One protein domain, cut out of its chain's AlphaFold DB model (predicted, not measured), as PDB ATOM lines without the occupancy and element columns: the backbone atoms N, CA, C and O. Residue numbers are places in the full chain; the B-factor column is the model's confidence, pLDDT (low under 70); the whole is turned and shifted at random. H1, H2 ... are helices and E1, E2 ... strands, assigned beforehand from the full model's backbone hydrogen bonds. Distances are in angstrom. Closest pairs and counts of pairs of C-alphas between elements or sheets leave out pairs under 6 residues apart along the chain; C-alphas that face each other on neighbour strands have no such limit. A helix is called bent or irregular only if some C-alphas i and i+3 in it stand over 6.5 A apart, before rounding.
ATOM      1  N   GLU A   4     215.736-123.995 325.633       91.19
ATOM      2  CA  GLU A   4     215.945-124.120 324.190       91.19
ATOM      3  C   GLU A   4     215.427-122.889 323.430       91.19
ATOM      4  O   GLU A   4     216.136-122.321 322.599       91.19
ATOM      5  N   ILE A   5     214.215-122.430 323.758       92.25
ATOM      6  CA  ILE A   5     213.612-121.240 323.148       92.25
ATOM      7  C   ILE A   5     214.461-120.005 323.460       92.25
ATOM      8  O   ILE A   5     214.763-119.232 322.553       92.25
ATOM      9  N   GLN A   6     214.931-119.860 324.704       93.44
ATOM     10  CA  GLN A   6     215.820-118.756 325.072       93.44
ATOM     11  C   GLN A   6     217.137-118.785 324.287       93.44
ATOM     12  O   GLN A   6     217.611-117.747 323.827       93.44
ATOM     13  N   SER A   7     217.720-119.971 324.093       94.19
ATOM     14  CA  SER A   7     218.927-120.140 323.278       94.19
ATOM     15  C   SER A   7     218.695-119.707 321.825       94.19
ATOM     16  O   SER A   7     219.510-118.971 321.263       94.19
ATOM     17  N   LYS A   8     217.553-120.084 321.230       95.69
ATOM     18  CA  LYS A   8     217.163-119.666 319.873       95.69
ATOM     19  C   LYS A   8     216.975-118.148 319.773       95.69
ATOM     20  O   LYS A   8     217.521-117.537 318.858       95.69
ATOM     21  N   ILE A   9     216.281-117.538 320.734       95.31
ATOM     22  CA  ILE A   9     216.087-116.079 320.824       95.31
ATOM     23  C   ILE A   9     217.436-115.357 320.847       95.31
ATOM     24  O   ILE A   9     217.663-114.458 320.038       95.31
ATOM     25  N   ASN A  10     218.346-115.792 321.723       94.88
ATOM     26  CA  ASN A  10     219.666-115.181 321.875       94.88
ATOM     27  C   ASN A  10     220.502-115.294 320.593       94.88
ATOM     28  O   ASN A  10     221.119-114.318 320.178       94.88
ATOM     29  N   LYS A  11     220.508-116.466 319.944       95.69
ATOM     30  CA  LYS A  11     221.266-116.695 318.702       95.69
ATOM     31  C   LYS A  11     220.733-115.891 317.517       95.69
ATOM     32  O   LYS A  11     221.518-115.450 316.685       95.69
ATOM     33  N   LEU A  12     219.414-115.726 317.424       95.38
ATOM     34  CA  LEU A  12     218.769-115.008 316.320       95.38
ATOM     35  C   LEU A  12     218.674-113.498 316.571       95.38
ATOM     36  O   LEU A  12     218.413-112.744 315.632       95.38
ATOM     37  N   GLY A  13     218.903-113.044 317.807       94.56
ATOM     38  CA  GLY A  13     218.762-111.641 318.193       94.56
ATOM     39  C   GLY A  13     217.306-111.180 318.166       94.56
ATOM     40  O   GLY A  13     217.012-110.093 317.671       94.56
ATOM     41  N   PHE A  14     216.385-112.033 318.623       95.69
ATOM     42  CA  PHE A  14     214.974-111.673 318.754       95.69
ATOM     43  C   PHE A  14     214.721-110.873 320.032       95.69
ATOM     44  O   PHE A  14     215.337-111.111 321.068       95.69
ATOM     45  N   PHE A  15     213.759-109.959 319.958       94.81
ATOM     46  CA  PHE A  15     213.265-109.177 321.084       94.81
ATOM     47  C   PHE A  15     211.857-109.629 321.460       94.81
ATOM     48  O   PHE A  15     211.094-110.071 320.600       94.81
ATOM     49  N   LEU A  16     211.503-109.510 322.738       94.19
ATOM     50  CA  LEU A  16     210.132-109.714 323.199       94.19
ATOM     51  C   LEU A  16     209.258-108.544 322.759       94.19
ATOM     52  O   LEU A  16     209.655-107.392 322.908       94.19
ATOM     53  N   VAL A  17     208.073-108.846 322.236       93.44
ATOM     54  CA  VAL A  17     207.063-107.832 321.922       93.44
ATOM     55  C   VAL A  17     206.552-107.244 323.236       93.44
ATOM     56  O   VAL A  17     205.932-107.949 324.029       93.44
ATOM     57  N   ASP A  18     206.831-105.964 323.462       92.81
ATOM     58  CA  ASP A  18     206.245-105.190 324.555       92.81
ATOM     59  C   ASP A  18     204.953-104.483 324.109       92.81
ATOM     60  O   ASP A  18     204.609-104.461 322.921       92.81
ATOM     61  N   ASP A  19     204.238-103.890 325.066       91.62
ATOM     62  CA  ASP A  19     202.969-103.201 324.812       91.62
ATOM     63  C   ASP A  19     203.119-102.063 323.796       91.62
ATOM     64  O   ASP A  19     202.248-101.854 322.950       91.62
ATOM     65  N   PHE A  20     204.241-101.338 323.836       93.31
ATOM     66  CA  PHE A  20     204.497-100.239 322.913       93.31
ATOM     67  C   PHE A  20     204.663-100.750 321.479       93.31
ATOM     68  O   PHE A  20     204.044-100.219 320.554       93.31
ATOM     69  N   ILE A  21     205.463-101.799 321.282       92.88
ATOM     70  CA  ILE A  21     205.665-102.451 319.989       92.88
ATOM     71  C   ILE A  21     204.353-103.059 319.491       92.88
ATOM     72  O   ILE A  21     204.009-102.872 318.321       92.88
ATOM     73  N   TYR A  22     203.594-103.725 320.363       90.81
ATOM     74  CA  TYR A  22     202.305-104.312 320.014       90.81
ATOM     75  C   TYR A  22     201.305-103.250 319.539       90.81
ATOM     76  O   TYR A  22     200.746-103.368 318.447       90.81
ATOM     77  N   ILE A  23     201.125-102.166 320.300       91.31
ATOM     78  CA  ILE A  23     200.202-101.078 319.945       91.31
ATOM     79  C   ILE A  23     200.639-100.389 318.650       91.31
ATOM     80  O   ILE A  23     199.811-100.109 317.782       91.31
ATOM     81  N   LYS A  24     201.938-100.110 318.502       91.88
ATOM     82  CA  LYS A  24     202.456 -99.348 317.363       91.88
ATOM     83  C   LYS A  24     202.457-100.146 316.063       91.88
ATOM     84  O   LYS A  24     202.224 -99.564 315.006       91.88
ATOM     85  N   TYR A  25     202.754-101.441 316.129       89.75
ATOM     86  CA  TYR A  25     202.992-102.253 314.940       89.75
ATOM     87  C   TYR A  25     201.994-103.399 314.783       89.75
ATOM     88  O   TYR A  25     201.500-103.578 313.679       89.75
ATOM     89  N   CYS A  26     201.636-104.143 315.831       87.94
ATOM     90  CA  CYS A  26     200.742-105.298 315.688       87.94
ATOM     91  C   CYS A  26     199.274-104.894 315.488       87.94
ATOM     92  O   CYS A  26     198.638-105.384 314.560       87.94
ATOM     93  N   VAL A  27     198.741-103.968 316.293       87.75
ATOM     94  CA  VAL A  27     197.316-103.567 316.233       87.75
ATOM     95  C   VAL A  27     196.873-103.076 314.842       87.75
ATOM     96  O   VAL A  27     195.795-103.476 314.395       87.75
ATOM     97  N   PRO A  28     197.651-102.242 314.119       85.81
ATOM     98  CA  PRO A  28     197.306-101.872 312.747       85.81
ATOM     99  C   PRO A  28     197.216-103.084 311.811       85.81
ATOM    100  O   PRO A  28     196.259-103.191 311.049       85.81
ATOM    101  N   PHE A  29     198.164-104.026 311.905       80.06
ATOM    102  CA  PHE A  29     198.168-105.224 311.065       80.06
ATOM    103  C   PHE A  29     197.049-106.205 311.416       80.06
ATOM    104  O   PHE A  29     196.539-106.856 310.510       80.06
ATOM    105  N   GLU A  30     196.629-106.304 312.680       84.62
ATOM    106  CA  GLU A  30     195.533-107.203 313.071       84.62
ATOM    107  C   GLU A  30     194.218-106.860 312.374       84.62
ATOM    108  O   GLU A  30     193.492-107.747 311.923       84.62
ATOM    109  N   LYS A  31     193.948-105.559 312.219       78.06
ATOM    110  CA  LYS A  31     192.760-105.057 311.519       78.06
ATOM    111  C   LYS A  31     192.770-105.383 310.024       78.06
ATOM    112  O   LYS A  31     191.704-105.472 309.425       78.06
ATOM    113  N   GLU A  32     193.952-105.549 309.430       77.00
ATOM    114  CA  GLU A  32     194.124-105.786 307.993       77.00
ATOM    115  C   GLU A  32     194.336-107.264 307.631       77.00
ATOM    116  O   GLU A  32     193.904-107.701 306.566       77.00
ATOM    117  N   LYS A  33     195.047-108.031 308.471       72.88
ATOM    118  CA  LYS A  33     195.623-109.345 308.121       72.88
ATOM    119  C   LYS A  33     195.302-110.481 309.101       72.88
ATOM    120  O   LYS A  33     195.707-111.612 308.836       72.88
ATOM    121  N   GLY A  34     194.562-110.217 310.180       76.56
ATOM    122  CA  GLY A  34     194.144-111.225 311.163       76.56
ATOM    123  C   GLY A  34     194.974-111.239 312.452       76.56
ATOM    124  O   GLY A  34     195.866-110.424 312.635       76.56
ATOM    125  N   ASP A  35     194.656-112.157 313.366       78.50
ATOM    126  CA  ASP A  35     195.136-112.142 314.757       78.50
ATOM    127  C   ASP A  35     196.668-112.304 314.895       78.50
ATOM    128  O   ASP A  35     197.251-113.305 314.467       78.50
ATOM    129  N   LEU A  36     197.320-111.327 315.535       80.56
ATOM    130  CA  LEU A  36     198.752-111.314 315.834       80.56
ATOM    131  C   LEU A  36     199.040-111.497 317.329       80.56
ATOM    132  O   LEU A  36     200.205-111.459 317.723       80.56
ATOM    133  N   LYS A  37     198.039-111.798 318.165       78.94
ATOM    134  CA  LYS A  37     198.220-112.045 319.609       78.94
ATOM    135  C   LYS A  37     199.147-113.216 319.923       78.94
ATOM    136  O   LYS A  37     199.692-113.308 321.020       78.94
ATOM    137  N   HIS A  38     199.349-114.126 318.973       85.19
ATOM    138  CA  HIS A  38     200.286-115.244 319.113       85.19
ATOM    139  C   HIS A  38     201.746-114.863 318.828       85.19
ATOM    140  O   HIS A  38     202.646-115.670 319.079       85.19
ATOM    141  N   GLN A  39     201.992-113.664 318.297       90.25
ATOM    142  CA  GLN A  39     203.329-113.152 318.035       90.25
ATOM    143  C   GLN A  39     203.935-112.624 319.336       90.25
ATOM    144  O   GLN A  39     203.500-111.611 319.875       90.25
ATOM    145  N   LYS A  40     204.946-113.326 319.846       93.25
ATOM    146  CA  LYS A  40     205.606-112.979 321.116       93.25
ATOM    147  C   LYS A  40     206.968-112.333 320.920       93.25
ATOM    148  O   LYS A  40     207.475-111.680 321.828       93.25
ATOM    149  N   TYR A  41     207.561-112.529 319.749       94.81
ATOM    150  CA  TYR A  41     208.914-112.098 319.449       94.81
ATOM    151  C   TYR A  41     208.937-111.282 318.171       94.81
ATOM    152  O   TYR A  41     208.083-111.445 317.298       94.81
ATOM    153  N   TYR A  42     209.934-110.424 318.036       94.88
ATOM    154  CA  TYR A  42     210.148-109.684 316.809       94.88
ATOM    155  C   TYR A  42     211.630-109.427 316.549       94.88
ATOM    156  O   TYR A  42     212.469-109.486 317.450       94.88
ATOM    157  N   LYS A  43     211.947-109.134 315.289       95.44
ATOM    158  CA  LYS A  43     213.270-108.684 314.851       95.44
ATOM    159  C   LYS A  43     213.130-107.566 313.835       95.44
ATOM    160  O   LYS A  43     212.254-107.609 312.971       95.44
ATOM    161  N   TRP A  44     214.018-106.587 313.929       92.75
ATOM    162  CA  TRP A  44     214.137-105.535 312.932       92.75
ATOM    163  C   TRP A  44     214.954-106.014 311.737       92.75
ATOM    164  O   TRP A  44     216.097-106.446 311.886       92.75
ATOM    165  N   TYR A  45     214.370-105.876 310.553       91.69
ATOM    166  CA  TYR A  45     215.064-105.993 309.281       91.69
ATOM    167  C   TYR A  45     215.009-104.623 308.594       91.69
ATOM    168  O   TYR A  45     213.958-104.200 308.110       91.69
ATOM    169  N   ASP A  46     216.130-103.898 308.627       87.12
ATOM    170  CA  ASP A  46     216.224-102.481 308.250       87.12
ATOM    171  C   ASP A  46     215.193-101.634 309.021       87.12
ATOM    172  O   ASP A  46     215.338-101.423 310.224       87.12
ATOM    173  N   LYS A  47     214.126-101.182 308.355       85.75
ATOM    174  CA  LYS A  47     213.067-100.345 308.946       85.75
ATOM    175  C   LYS A  47     211.753-101.086 309.169       85.75
ATOM    176  O   LYS A  47     210.759-100.457 309.528       85.75
ATOM    177  N   THR A  48     211.739-102.398 308.950       86.44
ATOM    178  CA  THR A  48     210.527-103.217 309.001       86.44
ATOM    179  C   THR A  48     210.644-104.237 310.134       86.44
ATOM    180  O   THR A  48     211.589-105.032 310.131       86.44
ATOM    181  N   PRO A  49     209.714-104.250 311.105       91.12
ATOM    182  CA  PRO A  49     209.689-105.292 312.114       91.12
ATOM    183  C   PRO A  49     209.037-106.542 311.520       91.12
ATOM    184  O   PRO A  49     207.998-106.466 310.860       91.12
ATOM    185  N   MET A  50     209.637-107.698 311.772       91.88
ATOM    186  CA  MET A  50     209.026-108.991 311.489       91.88
ATOM    187  C   MET A  50     208.720-109.697 312.801       91.88
ATOM    188  O   MET A  50     209.561-109.733 313.699       91.88
ATOM    189  N   PHE A  51     207.511-110.243 312.895       92.88
ATOM    190  CA  PHE A  51     206.958-110.840 314.102       92.88
ATOM    191  C   PHE A  51     206.968-112.367 314.021       92.88
ATOM    192  O   PHE A  51     206.717-112.939 312.959       92.88
ATOM    193  N   PHE A  52     207.259-113.007 315.152       93.62
ATOM    194  CA  PHE A  52     207.386-114.451 315.284       93.62
ATOM    195  C   PHE A  52     206.649-114.962 316.524       93.62
ATOM    196  O   PHE A  52     206.688-114.373 317.612       93.62
ATOM    197  N   SER A  53     205.986-116.102 316.362       93.06
ATOM    198  CA  SER A  53     205.289-116.781 317.443       93.06
ATOM    199  C   SER A  53     206.233-117.719 318.180       93.06
ATOM    200  O   SER A  53     207.265-118.145 317.664       93.06
ATOM    201  N   GLU A  54     205.863-118.095 319.399       92.94
ATOM    202  CA  GLU A  54     206.585-119.150 320.114       92.94
ATOM    203  C   GLU A  54     206.524-120.483 319.364       92.94
ATOM    204  O   GLU A  54     207.537-121.170 319.263       92.94
ATOM    205  N   LYS A  55     205.376-120.780 318.739       92.88
ATOM    206  CA  LYS A  55     205.203-121.953 317.879       92.88
ATOM    207  C   LYS A  55     206.226-121.985 316.738       92.88
ATOM    208  O   LYS A  55     206.813-123.021 316.462       92.88
ATOM    209  N   TYR A  56     206.498-120.842 316.109       93.81
ATOM    210  CA  TYR A  56     207.512-120.756 315.057       93.81
ATOM    211  C   TYR A  56     208.911-121.158 315.555       93.81
ATOM    212  O   TYR A  56     209.650-121.835 314.849       93.81
ATOM    213  N   LEU A  57     209.275-120.774 316.781       93.81
ATOM    214  CA  LEU A  57     210.557-121.147 317.387       93.81
ATOM    215  C   LEU A  57     210.619-122.625 317.789       93.81
ATOM    216  O   LEU A  57     211.713-123.193 317.821       93.81
ATOM    217  N   THR A  58     209.485-123.244 318.118       93.62
ATOM    218  CA  THR A  58     209.423-124.674 318.455       93.62
ATOM    219  C   THR A  58     209.367-125.568 317.224       93.62
ATOM    220  O   THR A  58     209.969-126.634 317.244       93.62
ATOM    221  N   ASP A  59     208.695-125.136 316.156       95.50
ATOM    222  CA  ASP A  59     208.469-125.947 314.955       95.50
ATOM    223  C   ASP A  59     209.747-126.160 314.119       95.50
ATOM    224  O   ASP A  59     209.793-127.078 313.306       95.50
ATOM    225  N   PHE A  60     210.780-125.326 314.302       96.12
ATOM    226  CA  PHE A  60     212.013-125.366 313.508       96.12
ATOM    227  C   PHE A  60     213.270-125.586 314.352       96.12
ATOM    228  O   PHE A  60     213.374-125.152 315.508       96.12
ATOM    229  N   THR A  61     214.274-126.217 313.743       96.25
ATOM    230  CA  THR A  61     215.617-126.317 314.328       96.25
ATOM    231  C   THR A  61     216.339-124.968 314.272       96.25
ATOM    232  O   THR A  61     215.937-124.043 313.562       96.25
ATOM    233  N   ILE A  62     217.431-124.821 315.027       96.19
ATOM    234  CA  ILE A  62     218.208-123.575 315.002       96.19
ATOM    235  C   ILE A  62     218.860-123.339 313.631       96.19
ATOM    236  O   ILE A  62     218.922-122.199 313.177       96.19
ATOM    237  N   GLU A  63     219.284-124.391 312.932       96.62
ATOM    238  CA  GLU A  63     219.866-124.310 311.590       96.62
ATOM    239  C   GLU A  63     218.843-123.802 310.569       96.62
ATOM    240  O   GLU A  63     219.140-122.907 309.773       96.62
ATOM    241  N   GLU A  64     217.617-124.328 310.614       97.62
ATOM    242  CA  GLU A  64     216.524-123.880 309.750       97.62
ATOM    243  C   GLU A  64     216.149-122.423 310.023       97.62
ATOM    244  O   GLU A  64     215.924-121.650 309.088       97.62
ATOM    245  N   LEU A  65     216.105-122.033 311.300       97.12
ATOM    246  CA  LEU A  65     215.830-120.656 311.697       97.12
ATOM    247  C   LEU A  65     216.917-119.700 311.198       97.12
ATOM    248  O   LEU A  65     216.582-118.651 310.657       97.12
ATOM    249  N   LEU A  66     218.197-120.069 311.292       96.69
ATOM    250  CA  LEU A  66     219.307-119.257 310.779       96.69
ATOM    251  C   LEU A  66     219.255-119.103 309.254       96.69
ATOM    252  O   LEU A  66     219.487-118.013 308.728       96.69
ATOM    253  N   GLN A  67     218.905-120.167 308.524       97.06
ATOM    254  CA  GLN A  67     218.715-120.071 307.077       97.06
ATOM    255  C   GLN A  67     217.553-119.143 306.712       97.06
ATOM    256  O   GLN A  67     217.671-118.354 305.772       97.06
ATOM    257  N   LYS A  68     216.432-119.225 307.435       95.81
ATOM    258  CA  LYS A  68     215.281-118.338 307.220       95.81
ATOM    259  C   LYS A  68     215.602-116.895 307.582       95.81
ATOM    260  O   LYS A  68     215.241-116.010 306.817       95.81
ATOM    261  N   ASP A  69     216.316-116.662 308.678       95.19
ATOM    262  CA  ASP A  69     216.760-115.333 309.105       95.19
ATOM    263  C   ASP A  69     217.623-114.664 308.026       95.19
ATOM    264  O   ASP A  69     217.357-113.530 307.631       95.19
ATOM    265  N   LYS A  70     218.566-115.413 307.435       93.19
ATOM    266  CA  LYS A  70     219.362-114.940 306.297       93.19
ATOM    267  C   LYS A  70     218.493-114.583 305.086       93.19
ATOM    268  O   LYS A  70     218.661-113.509 304.516       93.19
ATOM    269  N   ARG A  71     217.548-115.452 304.702       92.25
ATOM    270  CA  ARG A  71     216.630-115.175 303.578       92.25
ATOM    271  C   ARG A  71     215.766-113.944 303.851       92.25
ATOM    272  O   ARG A  71     215.607-113.106 302.970       92.25
ATOM    273  N   ASN A  72     215.235-113.809 305.066       92.50
ATOM    274  CA  ASN A  72     214.453-112.644 305.476       92.50
ATOM    275  C   ASN A  72     215.289-111.366 305.382       92.50
ATOM    276  O   ASN A  72     214.810-110.369 304.850       92.50
ATOM    277  N   TYR A  73     216.549-111.411 305.819       90.69
ATOM    278  CA  TYR A  73     217.473-110.293 305.684       90.69
ATOM    279  C   TYR A  73     217.721-109.925 304.219       90.69
ATOM    280  O   TYR A  73     217.625-108.758 303.862       90.69
ATOM    281  N   GLU A  74     217.975-110.892 303.341       87.69
ATOM    282  CA  GLU A  74     218.179-110.624 301.911       87.69
ATOM    283  C   GLU A  74     216.934-110.018 301.238       87.69
ATOM    284  O   GLU A  74     217.063-109.129 300.393       87.69
ATOM    285  N   MET A  75     215.733-110.455 301.632       85.88
ATOM    286  CA  MET A  75     214.468-109.940 301.097       85.88
ATOM    287  C   MET A  75     214.112-108.544 301.626       85.88
ATOM    288  O   MET A  75     213.635-107.703 300.865       85.88
ATOM    289  N   LEU A  76     214.308-108.301 302.925       87.31
ATOM    290  CA  LEU A  76     213.837-107.093 303.616       87.31
ATOM    291  C   LEU A  76     214.906-106.002 303.735       87.31
ATOM    292  O   LEU A  76     214.564-104.826 303.836       87.31
ATOM    293  N   CYS A  77     216.185-106.369 303.658       85.25
ATOM    294  CA  CYS A  77     217.329-105.461 303.684       85.25
ATOM    295  C   CYS A  77     218.074-105.501 302.338       85.25
ATOM    296  O   CYS A  77     219.249-105.889 302.296       85.25
ATOM    297  N   PRO A  78     217.443-105.114 301.209       76.44
ATOM    298  CA  PRO A  78     218.127-105.131 299.927       76.44
ATOM    299  C   PRO A  78     219.351-104.219 300.005       76.44
ATOM    300  O   PRO A  78     219.252-103.039 300.366       76.44
TER     301      PRO A  78
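AT A GLANCE: This is residues 4 to 78 of the 104 residues of an uncharacterized protein of Bacillus thuringiensis serovar andalousiensis (UniProt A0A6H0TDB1). A two-stranded hairpin, E1 and E2, stands in the middle, with H2 to one side and H1, H3 and H4 grouped on the other. The last part of H2, residues 28 to 33, sticks out. The printed part has 75 residues, in the order H1, H2, E1, E2, H3, H4; its class is mixed, helices and strands, and its one sheet, E1 - E2, is antiparallel. It is compact, with a radius of gyration of the C-alphas of 12.4 A and spans of 33 by 30 by 19 A.

IN THESE COORDINATES: Find C-alpha 39 at (203.329, -113.152, 318.035), where E1, residues 39 to 45, begins and runs 16.3 A; E2, residues 48 to 53, returns over 16.8 A. H3 follows as residues 54 to 59, 8.7 A, and H4, residues 62 to 76, runs 20.5 A to C-alpha 76 at (213.837, -107.093, 303.616). Look back to C-alpha 4 at (215.945, -124.120, 324.190) for H1, residues 4 to 12, 12.4 A, then to H2, residues 19 to 33, 19.2 A. H2 is only just irregular: C-alphas 24 and 27 are 6.7 A apart.

HOW THE PARTS SIT: In the hairpin E1 and E2, find N 43 and O 50 within hydrogen-bond range at 2.9 A; the directions differ by 150 degrees. Residues 15 to 16 pair antiparallel with residues 41 to 42 of E1. The closest C-alphas of E1 and H4 are Tyr 45 and Leu 76, 5.9 A; of E1 and H3, Lys 40 and Glu 54, 6.3 A; of H2 and E2, Tyr 25 and Pro 49, 7.9 A. H1 touches H3, about perpendicular at 83 degrees, closest at C-alphas 5 and 57, 6.5 A. H1 touches H4, closest at C-alphas 8 and 62, 6.3 A, the same way at 35.2 degrees, only just a steep tilt. H2 touches no helix. Every O i to N i+4 pair is within hydrogen-bond range in H1, H3 and H4; in H2, 6 of 11 are.

THE WHOLE: The farthest C-alphas, of Lys 31 and Glu 63, are 33.2 A apart. The printed part has no cut and no long link. Mean pLDDT of the printed part is 90.7, and no printed residue is under 70.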